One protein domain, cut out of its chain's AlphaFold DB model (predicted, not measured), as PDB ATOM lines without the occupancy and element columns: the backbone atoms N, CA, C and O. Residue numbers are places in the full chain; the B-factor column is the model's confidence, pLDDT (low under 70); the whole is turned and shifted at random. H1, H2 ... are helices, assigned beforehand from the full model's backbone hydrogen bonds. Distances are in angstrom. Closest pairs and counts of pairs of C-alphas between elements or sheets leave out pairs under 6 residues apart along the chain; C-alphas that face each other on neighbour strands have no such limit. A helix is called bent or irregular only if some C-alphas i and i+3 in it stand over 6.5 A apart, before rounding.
ATOM      1  N   LYS A 117      99.379  95.490 102.885       89.75
ATOM      2  CA  LYS A 117      99.927  96.790 102.481       89.75
ATOM      3  C   LYS A 117      99.366  97.915 103.372       89.75
ATOM      4  O   LYS A 117      98.187  97.846 103.732       89.75
ATOM      5  N   PRO A 118     100.166  98.949 103.698       85.62
ATOM      6  CA  PRO A 118      99.755 100.041 104.581       85.62
ATOM      7  C   PRO A 118      98.415 100.685 104.203       85.62
ATOM      8  O   PRO A 118      97.578 100.857 105.086       85.62
ATOM      9  N   ASP A 119      98.177 100.932 102.913       85.88
ATOM     10  CA  ASP A 119      96.961 101.592 102.412       85.88
ATOM     11  C   ASP A 119      95.709 100.741 102.657       85.88
ATOM     12  O   ASP A 119      94.702 101.209 103.188       85.88
ATOM     13  N   LEU A 120      95.794  99.442 102.345       86.44
ATOM     14  CA  LEU A 120      94.708  98.486 102.581       86.44
ATOM     15  C   LEU A 120      94.442  98.312 104.075       86.44
ATOM     16  O   LEU A 120      93.292  98.222 104.500       86.44
ATOM     17  N   ARG A 121      95.503  98.279 104.884       86.88
ATOM     18  CA  ARG A 121      95.387  98.193 106.339       86.88
ATOM     19  C   ARG A 121      94.673  99.424 106.893       86.88
ATOM     20  O   ARG A 121      93.752  99.262 107.688       86.88
ATOM     21  N   LEU A 122      95.058 100.626 106.466       85.88
ATOM     22  CA  LEU A 122      94.422 101.877 106.883       85.88
ATOM     23  C   LEU A 122      92.939 101.895 106.497       85.88
ATOM     24  O   LEU A 122      92.096 102.153 107.356       85.88
ATOM     25  N   LEU A 123      92.613 101.519 105.257       87.06
ATOM     26  CA  LEU A 123      91.233 101.420 104.781       87.06
ATOM     27  C   LEU A 123      90.407 100.460 105.646       87.06
ATOM     28  O   LEU A 123      89.333 100.826 106.125       87.06
ATOM     29  N   ILE A 124      90.912  99.247 105.899       87.69
ATOM     30  CA  ILE A 124      90.195  98.254 106.706       87.69
ATOM     31  C   ILE A 124      90.013  98.758 108.141       87.69
ATOM     32  O   ILE A 124      88.905  98.678 108.667       87.69
ATOM     33  N   ILE A 125      91.046  99.328 108.762       87.50
ATOM     34  CA  ILE A 125      90.960  99.881 110.122       87.50
ATOM     35  C   ILE A 125      89.887 100.962 110.200       87.50
ATOM     36  O   ILE A 125      89.027 100.912 111.082       87.50
ATOM     37  N   MET A 126      89.906 101.904 109.260       85.88
ATOM     38  CA  MET A 126      88.913 102.968 109.199       85.88
ATOM     39  C   MET A 126      87.509 102.403 109.003       85.88
ATOM     40  O   MET A 126      86.610 102.739 109.772       85.88
ATOM     41  N   SER A 127      87.327 101.478 108.058       87.81
ATOM     42  CA  SER A 127      86.029 100.846 107.809       87.81
ATOM     43  C   SER A 127      85.492 100.123 109.049       87.81
ATOM     44  O   SER A 127      84.352 100.350 109.445       87.81
ATOM     45  N   LEU A 128      86.327  99.334 109.734       86.06
ATOM     46  CA  LEU A 128      85.943  98.610 110.941       86.06
ATOM     47  C   LEU A 128      85.617  99.561 112.101       86.06
ATOM     48  O   LEU A 128      84.700  99.290 112.874       86.06
ATOM     49  N   SER A 129      86.332 100.686 112.210       84.25
ATOM     50  CA  SER A 129      86.069 101.712 113.225       84.25
ATOM     51  C   SER A 129      84.757 102.473 112.995       84.25
ATOM     52  O   SER A 129      84.150 102.948 113.954       84.25
ATOM     53  N   LEU A 130      84.291 102.549 111.743       86.88
ATOM     54  CA  LEU A 130      83.033 103.201 111.375       86.88
ATOM     55  C   LEU A 130      81.811 102.312 111.632       86.88
ATOM     56  O   LEU A 130      80.722 102.841 111.833       86.88
ATOM     57  N   ILE A 131      81.959 100.983 111.691       89.50
ATOM     58  CA  ILE A 131      80.829 100.058 111.896       89.50
ATOM     59  C   ILE A 131      79.989 100.422 113.139       89.50
ATOM     60  O   ILE A 131      78.771 100.570 113.000       89.50
ATOM     61  N   PRO A 132      80.569 100.624 114.342       87.56
ATOM     62  CA  PRO A 132      79.788 101.011 115.517       87.56
ATOM     63  C   PRO A 132      79.086 102.366 115.357       87.56
ATOM     64  O   PRO A 132      77.994 102.558 115.889       87.56
ATOM     65  N   LEU A 133      79.703 103.305 114.634       87.88
ATOM     66  CA  LEU A 133      79.141 104.630 114.372       87.88
ATOM     67  C   LEU A 133      77.918 104.529 113.451       87.88
ATOM     68  O   LEU A 133      76.870 105.088 113.764       87.88
ATOM     69  N   ILE A 134      78.026 103.741 112.380       90.31
ATOM     70  CA  ILE A 134      76.937 103.474 111.435       90.31
ATOM     71  C   ILE A 134      75.737 102.850 112.155       90.31
ATOM     72  O   ILE A 134      74.604 103.258 111.912       90.31
ATOM     73  N   PHE A 135      75.962 101.904 113.074       91.56
ATOM     74  CA  PHE A 135      74.868 101.317 113.856       91.56
ATOM     75  C   PHE A 135      74.165 102.344 114.753       91.56
ATOM     76  O   PHE A 135      72.936 102.373 114.781       91.56
ATOM     77  N   LYS A 136      74.913 103.229 115.423       91.38
ATOM     78  CA  LYS A 136      74.324 104.313 116.230       91.38
ATOM     79  C   LYS A 136      73.510 105.285 115.381       91.38
ATOM     80  O   LYS A 136      72.415 105.690 115.771       91.38
ATOM     81  N   GLU A 137      74.025 105.654 114.212       90.31
ATOM     82  CA  GLU A 137      73.288 106.501 113.279       90.31
ATOM     83  C   GLU A 137      72.014 105.829 112.779       90.31
ATOM     84  O   GLU A 137      70.960 106.461 112.736       90.31
ATOM     85  N   LEU A 138      72.089 104.540 112.452       91.69
ATOM     86  CA  LEU A 138      70.937 103.764 112.022       91.69
ATOM     87  C   LEU A 138      69.847 103.745 113.101       91.69
ATOM     88  O   LEU A 138      68.684 103.988 112.784       91.69
ATOM     89  N   GLU A 139      70.201 103.514 114.368       91.56
ATOM     90  CA  GLU A 139      69.262 103.556 115.498       91.56
ATOM     91  C   GLU A 139      68.628 104.945 115.675       91.56
ATOM     92  O   GLU A 139      67.412 105.070 115.873       91.56
ATOM     93  N   MET A 140      69.427 106.007 115.537       91.25
ATOM     94  CA  MET A 140      68.942 107.386 115.605       91.25
ATOM     95  C   MET A 140      67.948 107.683 114.476       91.25
ATOM     96  O   MET A 140      66.853 108.189 114.730       91.25
ATOM     97  N   ILE A 141      68.290 107.339 113.230       89.62
ATOM     98  CA  ILE A 141      67.419 107.551 112.068       89.62
ATOM     99  C   ILE A 141      66.146 106.714 112.217       89.62
ATOM    100  O   ILE A 141      65.055 107.234 111.998       89.62
ATOM    101  N   GLN A 142      66.242 105.453 112.649       89.69
ATOM    102  CA  GLN A 142      65.067 104.621 112.921       89.69
ATOM    103  C   GLN A 142      64.130 105.279 113.935       89.69
ATOM    104  O   GLN A 142      62.917 105.270 113.733       89.69
ATOM    105  N   THR A 143      64.671 105.879 114.993       89.50
ATOM    106  CA  THR A 143      63.880 106.579 116.011       89.50
ATOM    107  C   THR A 143      63.195 107.825 115.435       89.50
ATOM    108  O   THR A 143      61.997 108.015 115.644       89.50
ATOM    109  N   ILE A 144      63.905 108.617 114.623       90.19
ATOM    110  CA  ILE A 144      63.357 109.804 113.936       90.19
ATOM    111  C   ILE A 144      62.265 109.421 112.928       90.19
ATOM    112  O   ILE A 144      61.254 110.104 112.799       90.19
ATOM    113  N   GLN A 145      62.439 108.329 112.191       88.25
ATOM    114  CA  GLN A 145      61.440 107.905 111.211       88.25
ATOM    115  C   GLN A 145      60.215 107.277 111.886       88.25
ATOM    116  O   GLN A 145      59.090 107.493 111.436       88.25
ATOM    117  N   LYS A 146      60.398 106.571 113.010       87.25
ATOM    118  CA  LYS A 146      59.280 106.086 113.835       87.25
ATOM    119  C   LYS A 146      58.440 107.238 114.386       87.25
ATOM    120  O   LYS A 146      57.217 107.132 114.357       87.25
ATOM    121  N   SER A 147      59.054 108.341 114.829       88.56
ATOM    122  CA  SER A 147      58.299 109.520 115.289       88.56
ATOM    123  C   SER A 147      57.524 110.208 114.159       88.56
ATOM    124  O   SER A 147      56.476 110.796 114.401       88.56
ATOM    125  N   ARG A 148      57.969 110.045 112.907       85.75
ATOM    126  CA  ARG A 148      57.246 110.449 111.686       85.75
ATOM    127  C   ARG A 148      56.218 109.416 111.204       85.75
ATOM    128  O   ARG A 148      55.797 109.460 110.052       85.75
ATOM    129  N   ALA A 149      55.827 108.474 112.064       82.69
ATOM    130  CA  ALA A 149      54.863 107.408 111.787       82.69
ATOM    131  C   ALA A 149      55.253 106.441 110.647       82.69
ATOM    132  O   ALA A 149      54.400 105.721 110.115       82.69
ATOM    133  N   VAL A 150      56.540 106.355 110.289       80.62
ATOM    134  CA  VAL A 150      57.023 105.347 109.337       80.62
ATOM    135  C   VAL A 150      56.992 103.973 110.008       80.62
ATOM    136  O   VAL A 150      57.734 103.700 110.954       80.62
ATOM    137  N   LYS A 151      56.127 103.082 109.512       77.50
ATOM    138  CA  LYS A 151      56.031 101.692 109.981       77.50
ATOM    139  C   LYS A 151      57.052 100.820 109.253       77.50
ATOM    140  O   LYS A 151      56.962 100.620 108.043       77.50
ATOM    141  N   PHE A 152      58.004 100.278 110.005       72.88
ATOM    142  CA  PHE A 152      59.005  99.337 109.509       72.88
ATOM    143  C   PHE A 152      58.425  97.918 109.455       72.88
ATOM    144  O   PHE A 152      58.689  97.105 110.334       72.88
ATOM    145  N   ASN A 153      57.620  97.625 108.430       75.56
ATOM    146  CA  ASN A 153      57.116  96.273 108.181       75.56
ATOM    147  C   ASN A 153      57.933  95.589 107.078       75.56
ATOM    148  O   ASN A 153      58.272  96.216 106.075       75.56
ATOM    149  N   PHE A 154      58.185  94.285 107.219       65.31
ATOM    150  CA  PHE A 154      58.970  93.490 106.258       65.31
ATOM    151  C   PHE A 154      58.459  93.588 104.807       65.31
ATOM    152  O   PHE A 154      59.248  93.537 103.870       65.31
ATOM    153  N   PHE A 155      57.152  93.796 104.614       68.19
ATOM    154  CA  PHE A 155      56.520  93.901 103.294       68.19
ATOM    155  C   PHE A 155      56.622  95.289 102.639       68.19
ATOM    156  O   PHE A 155      56.312  95.432 101.462       68.19
ATOM    157  N   SER A 156      57.056  96.329 103.358       69.69
ATOM    158  CA  SER A 156      57.084  97.710 102.853       69.69
ATOM    159  C   SER A 156      58.492  98.190 102.495       69.69
ATOM    160  O   SER A 156      58.869  99.315 102.826       69.69
ATOM    161  N   VAL A 157      59.277  97.355 101.811       70.56
ATOM    162  CA  VAL A 157      60.675  97.638 101.427       70.56
ATOM    163  C   VAL A 157      60.817  98.987 100.702       70.56
ATOM    164  O   VAL A 157      61.728  99.757 101.003       70.56
ATOM    165  N   HIS A 158      59.852  99.345  99.849       74.69
ATOM    166  CA  HIS A 158      59.829 100.623  99.118       74.69
ATOM    167  C   HIS A 158      59.737 101.868 100.014       74.69
ATOM    168  O   HIS A 158      60.140 102.945  99.594       74.69
ATOM    169  N   LYS A 159      59.229 101.741 101.246       71.38
ATOM    170  CA  LYS A 159      59.178 102.838 102.229       71.38
ATOM    171  C   LYS A 159      60.409 102.851 103.133       71.38
ATOM    172  O   LYS A 159      60.827 103.905 103.595       71.38
ATOM    173  N   ILE A 160      60.996 101.679 103.365       74.00
ATOM    174  CA  ILE A 160      62.148 101.485 104.251       74.00
ATOM    175  C   ILE A 160      63.421 102.044 103.615       74.00
ATOM    176  O   ILE A 160      64.170 102.756 104.281       74.00
ATOM    177  N   ILE A 161      63.646 101.758 102.331       76.38
ATOM    178  CA  ILE A 161      64.848 102.191 101.607       76.38
ATOM    179  C   ILE A 161      65.004 103.724 101.630       76.38
ATOM    180  O   ILE A 161      66.008 104.190 102.165       76.38
ATOM    181  N   PRO A 162      64.045 104.544 101.155       82.56
ATOM    182  CA  PRO A 162      64.210 105.999 101.175       82.56
ATOM    183  C   PRO A 162      64.233 106.583 102.596       82.56
ATOM    184  O   PRO A 162      64.931 107.562 102.841       82.56
ATOM    185  N   ALA A 163      63.513 105.988 103.553       82.75
ATOM    186  CA  ALA A 163      63.442 106.512 104.916       82.75
ATOM    187  C   ALA A 163      64.708 106.244 105.750       82.75
ATOM    188  O   ALA A 163      65.034 107.045 106.625       82.75
ATOM    189  N   LEU A 164      65.414 105.134 105.510       86.00
ATOM    190  CA  LEU A 164      66.618 104.766 106.264       86.00
ATOM    191  C   LEU A 164      67.899 104.922 105.457       86.00
ATOM    192  O   LEU A 164      68.842 105.541 105.935       86.00
ATOM    193  N   LEU A 165      67.948 104.363 104.248       87.56
ATOM    194  CA  LEU A 165      69.189 104.235 103.488       87.56
ATOM    195  C   LEU A 165      69.693 105.591 102.988       87.56
ATOM    196  O   LEU A 165      70.872 105.885 103.130       87.56
ATOM    197  N   VAL A 166      68.804 106.427 102.445       88.44
ATOM    198  CA  VAL A 166      69.166 107.760 101.929       88.44
ATOM    199  C   VAL A 166      69.768 108.656 103.022       88.44
ATOM    200  O   VAL A 166      70.886 109.134 102.826       88.44
ATOM    201  N   PRO A 167      69.111 108.874 104.181       89.75
ATOM    202  CA  PRO A 167      69.704 109.693 105.238       89.75
ATOM    203  C   PRO A 167      70.968 109.067 105.836       89.75
ATOM    204  O   PRO A 167      71.882 109.806 106.191       89.75
ATOM    205  N   LEU A 168      71.049 107.734 105.911       91.12
ATOM    206  CA  LEU A 168      72.247 107.040 106.380       91.12
ATOM    207  C   LEU A 168      73.431 107.285 105.435       91.12
ATOM    208  O   LEU A 168      74.491 107.711 105.879       91.12
ATOM    209  N   LEU A 169      73.247 107.077 104.128       90.50
ATOM    210  CA  LEU A 169      74.285 107.323 103.125       90.50
ATOM    211  C   LEU A 169      74.729 108.783 103.131       90.50
ATOM    212  O   LEU A 169      75.925 109.049 103.132       90.50
ATOM    213  N   HIS A 170      73.784 109.724 103.188       91.62
ATOM    214  CA  HIS A 170      74.104 111.147 103.223       91.62
ATOM    215  C   HIS A 170      75.016 111.502 104.407       91.62
ATOM    216  O   HIS A 170      76.049 112.146 104.219       91.62
ATOM    217  N   ARG A 171      74.683 111.028 105.614       88.94
ATOM    218  CA  ARG A 171      75.492 111.283 106.813       88.94
ATOM    219  C   ARG A 171      76.842 110.571 106.785       88.94
ATOM    220  O   ARG A 171      77.848 111.183 107.136       88.94
ATOM    221  N   ILE A 172      76.885 109.323 106.312       90.25
ATOM    222  CA  ILE A 172      78.139 108.573 106.154       90.25
ATOM    223  C   ILE A 172      79.063 109.276 105.154       90.25
ATOM    224  O   ILE A 172      80.249 109.418 105.435       90.25
ATOM    225  N   PHE A 173      78.547 109.751 104.017       90.50
ATOM    226  CA  PHE A 173      79.354 110.485 103.039       90.50
ATOM    227  C   PHE A 173      79.886 111.797 103.608       90.50
ATOM    228  O   PHE A 173      81.067 112.097 103.438       90.50
ATOM    229  N   GLN A 174      79.061 112.540 104.346       91.31
ATOM    230  CA  GLN A 174      79.497 113.770 105.002       91.31
ATOM    231  C   GLN A 174      80.592 113.499 106.048       91.31
ATOM    232  O   GLN A 174      81.586 114.221 106.120       91.31
ATOM    233  N   GLN A 175      80.460 112.426 106.831       87.25
ATOM    234  CA  GLN A 175      81.497 112.004 107.774       87.25
ATOM    235  C   GLN A 175      82.774 111.553 107.073       87.25
ATOM    236  O   GLN A 175      83.857 111.950 107.494       87.25
ATOM    237  N   ALA A 176      82.665 110.763 106.006       87.31
ATOM    238  CA  ALA A 176      83.813 110.325 105.222       87.31
ATOM    239  C   ALA A 176      84.568 111.523 104.629       87.31
ATOM    240  O   ALA A 176      85.795 111.562 104.699       87.31
ATOM    241  N   GLN A 177      83.848 112.532 104.133       89.44
ATOM    242  CA  GLN A 177      84.437 113.775 103.643       89.44
ATOM    243  C   GLN A 177      85.185 114.516 104.759       89.44
ATOM    244  O   GLN A 177      86.365 114.823 104.601       89.44
ATOM    245  N   ASN A 178      84.555 114.726 105.916       89.75
ATOM    246  CA  ASN A 178      85.202 115.378 107.060       89.75
ATOM    247  C   ASN A 178      86.451 114.620 107.532       89.75
ATOM    248  O   ASN A 178      87.468 115.225 107.862       89.75
ATOM    249  N   LEU A 179      86.384 113.288 107.539       87.69
ATOM    250  CA  LEU A 179      87.485 112.432 107.952       87.69
ATOM    251  C   LEU A 179      88.629 112.483 106.924       87.69
ATOM    252  O   LEU A 179      89.783 112.622 107.314       87.69
ATOM    253  N   SER A 180      88.321 112.487 105.624       87.25
ATOM    254  CA  SER A 180      89.328 112.664 104.568       87.25
ATOM    255  C   SER A 180      90.063 114.006 104.682       87.25
ATOM    256  O   SER A 180      91.289 114.033 104.677       87.25
ATOM    257  N   LEU A 181      89.338 115.109 104.913       89.81
ATOM    258  CA  LEU A 181      89.927 116.435 105.130       89.81
ATOM    259  C   LEU A 181      90.793 116.473 106.400       89.81
ATOM    260  O   LEU A 181      91.854 117.099 106.424       89.81
ATOM    261  N   ALA A 182      90.382 115.766 107.454       89.00
ATOM    262  CA  ALA A 182      91.154 115.652 108.688       89.00
ATOM    263  C   ALA A 182      92.441 114.821 108.515       89.00
ATOM    264  O   ALA A 182      93.439 115.101 109.174       89.00
ATOM    265  N   ILE A 183      92.436 113.813 107.640       87.06
ATOM    266  CA  ILE A 183      93.625 113.012 107.308       87.06
ATOM    267  C   ILE A 183      94.618 113.858 106.508       87.06
ATOM    268  O   ILE A 183      95.771 113.982 106.919       87.06
ATOM    269  N   ILE A 184      94.143 114.519 105.447       88.88
ATOM    270  CA  ILE A 184      94.967 115.378 104.585       88.88
ATOM    271  C   ILE A 184      95.581 116.528 105.394       88.88
ATOM    272  O   ILE A 184      96.781 116.770 105.326       88.88
ATOM    273  N   SER A 185      94.793 117.203 106.239       90.00
ATOM    274  CA  SER A 185      95.299 118.311 107.075       90.00
ATOM    275  C   SER A 185      96.332 117.883 108.125       90.00
ATOM    276  O   SER A 185      97.077 118.722 108.627       90.00
ATOM    277  N   ARG A 186      96.412 116.587 108.449       86.69
ATOM    278  CA  ARG A 186      97.441 116.010 109.327       86.69
ATOM    279  C   ARG A 186      98.702 115.566 108.577       86.69
ATOM    280  O   ARG A 186      99.588 115.005 109.215       86.69
ATOM    281  N   GLY A 187      98.793 115.817 107.269       82.62
ATOM    282  CA  GLY A 187      99.964 115.492 106.448       82.62
ATOM    283  C   GLY A 187     100.058 114.021 106.041       82.62
ATOM    284  O   GLY A 187     101.149 113.543 105.748       82.62
TER     285      GLY A 187
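What this domain is: This is residues 117 to 187 of the 189 residues of the protein "Cobalt/nickel ABC transporter, permease" of Candidatus Roizmanbacteria bacterium GW2011_GWA2_36_23 (UniProt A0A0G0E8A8). Two long helices, H1 and H2, make a helical hairpin and cross as an X, with arm H1b packed on H2. Residues 117 to 125 and 180 to 187 stick out as spread ends, and residues 153 to 158 at the turn. The printed part has 71 residues, all helix by class, H1 then H2, loose with a radius of gyration of the C-alphas of 15.5 A, a rod of 46 by 22 by 17 A.

Where its parts are: Find C-alpha 118 at (99.755, 100.041, 104.581), where H1, residues 118 to 147, begins. By its hydrogen bonds it was assigned as one helix, but it is bent, C-alphas 129 and 132 being 6.7 A apart; its arms are H1a, residues 118 to 129, and H1b, residues 132 to 147, 23.1 A. H2, residues 157 to 185, runs 40.7 A to C-alpha 185 at (95.299, 118.311, 107.075); it is only just irregular, C-alphas 163 and 166 being 6.6 A apart.

How they stand to each other: Look at the closest C-alphas of the hairpin, Ile 141 and Leu 164, 6.5 A apart, where H1b and H2 touch, H2 with residues 163 to 172 alone. They run opposite ways at a steep tilt of 41 degrees. H1a is apart from H2. Each O i to N i+4 pair is within hydrogen-bond range in H1a and H1b, 22 of 25 in H2.

The domain as a whole: The C-alphas farthest apart, Phe 155 and Gly 187, are 48.6 A apart. The printed part has no cut, the H1 to H2 link is short, and residues 154 to 156 have pLDDT under 70.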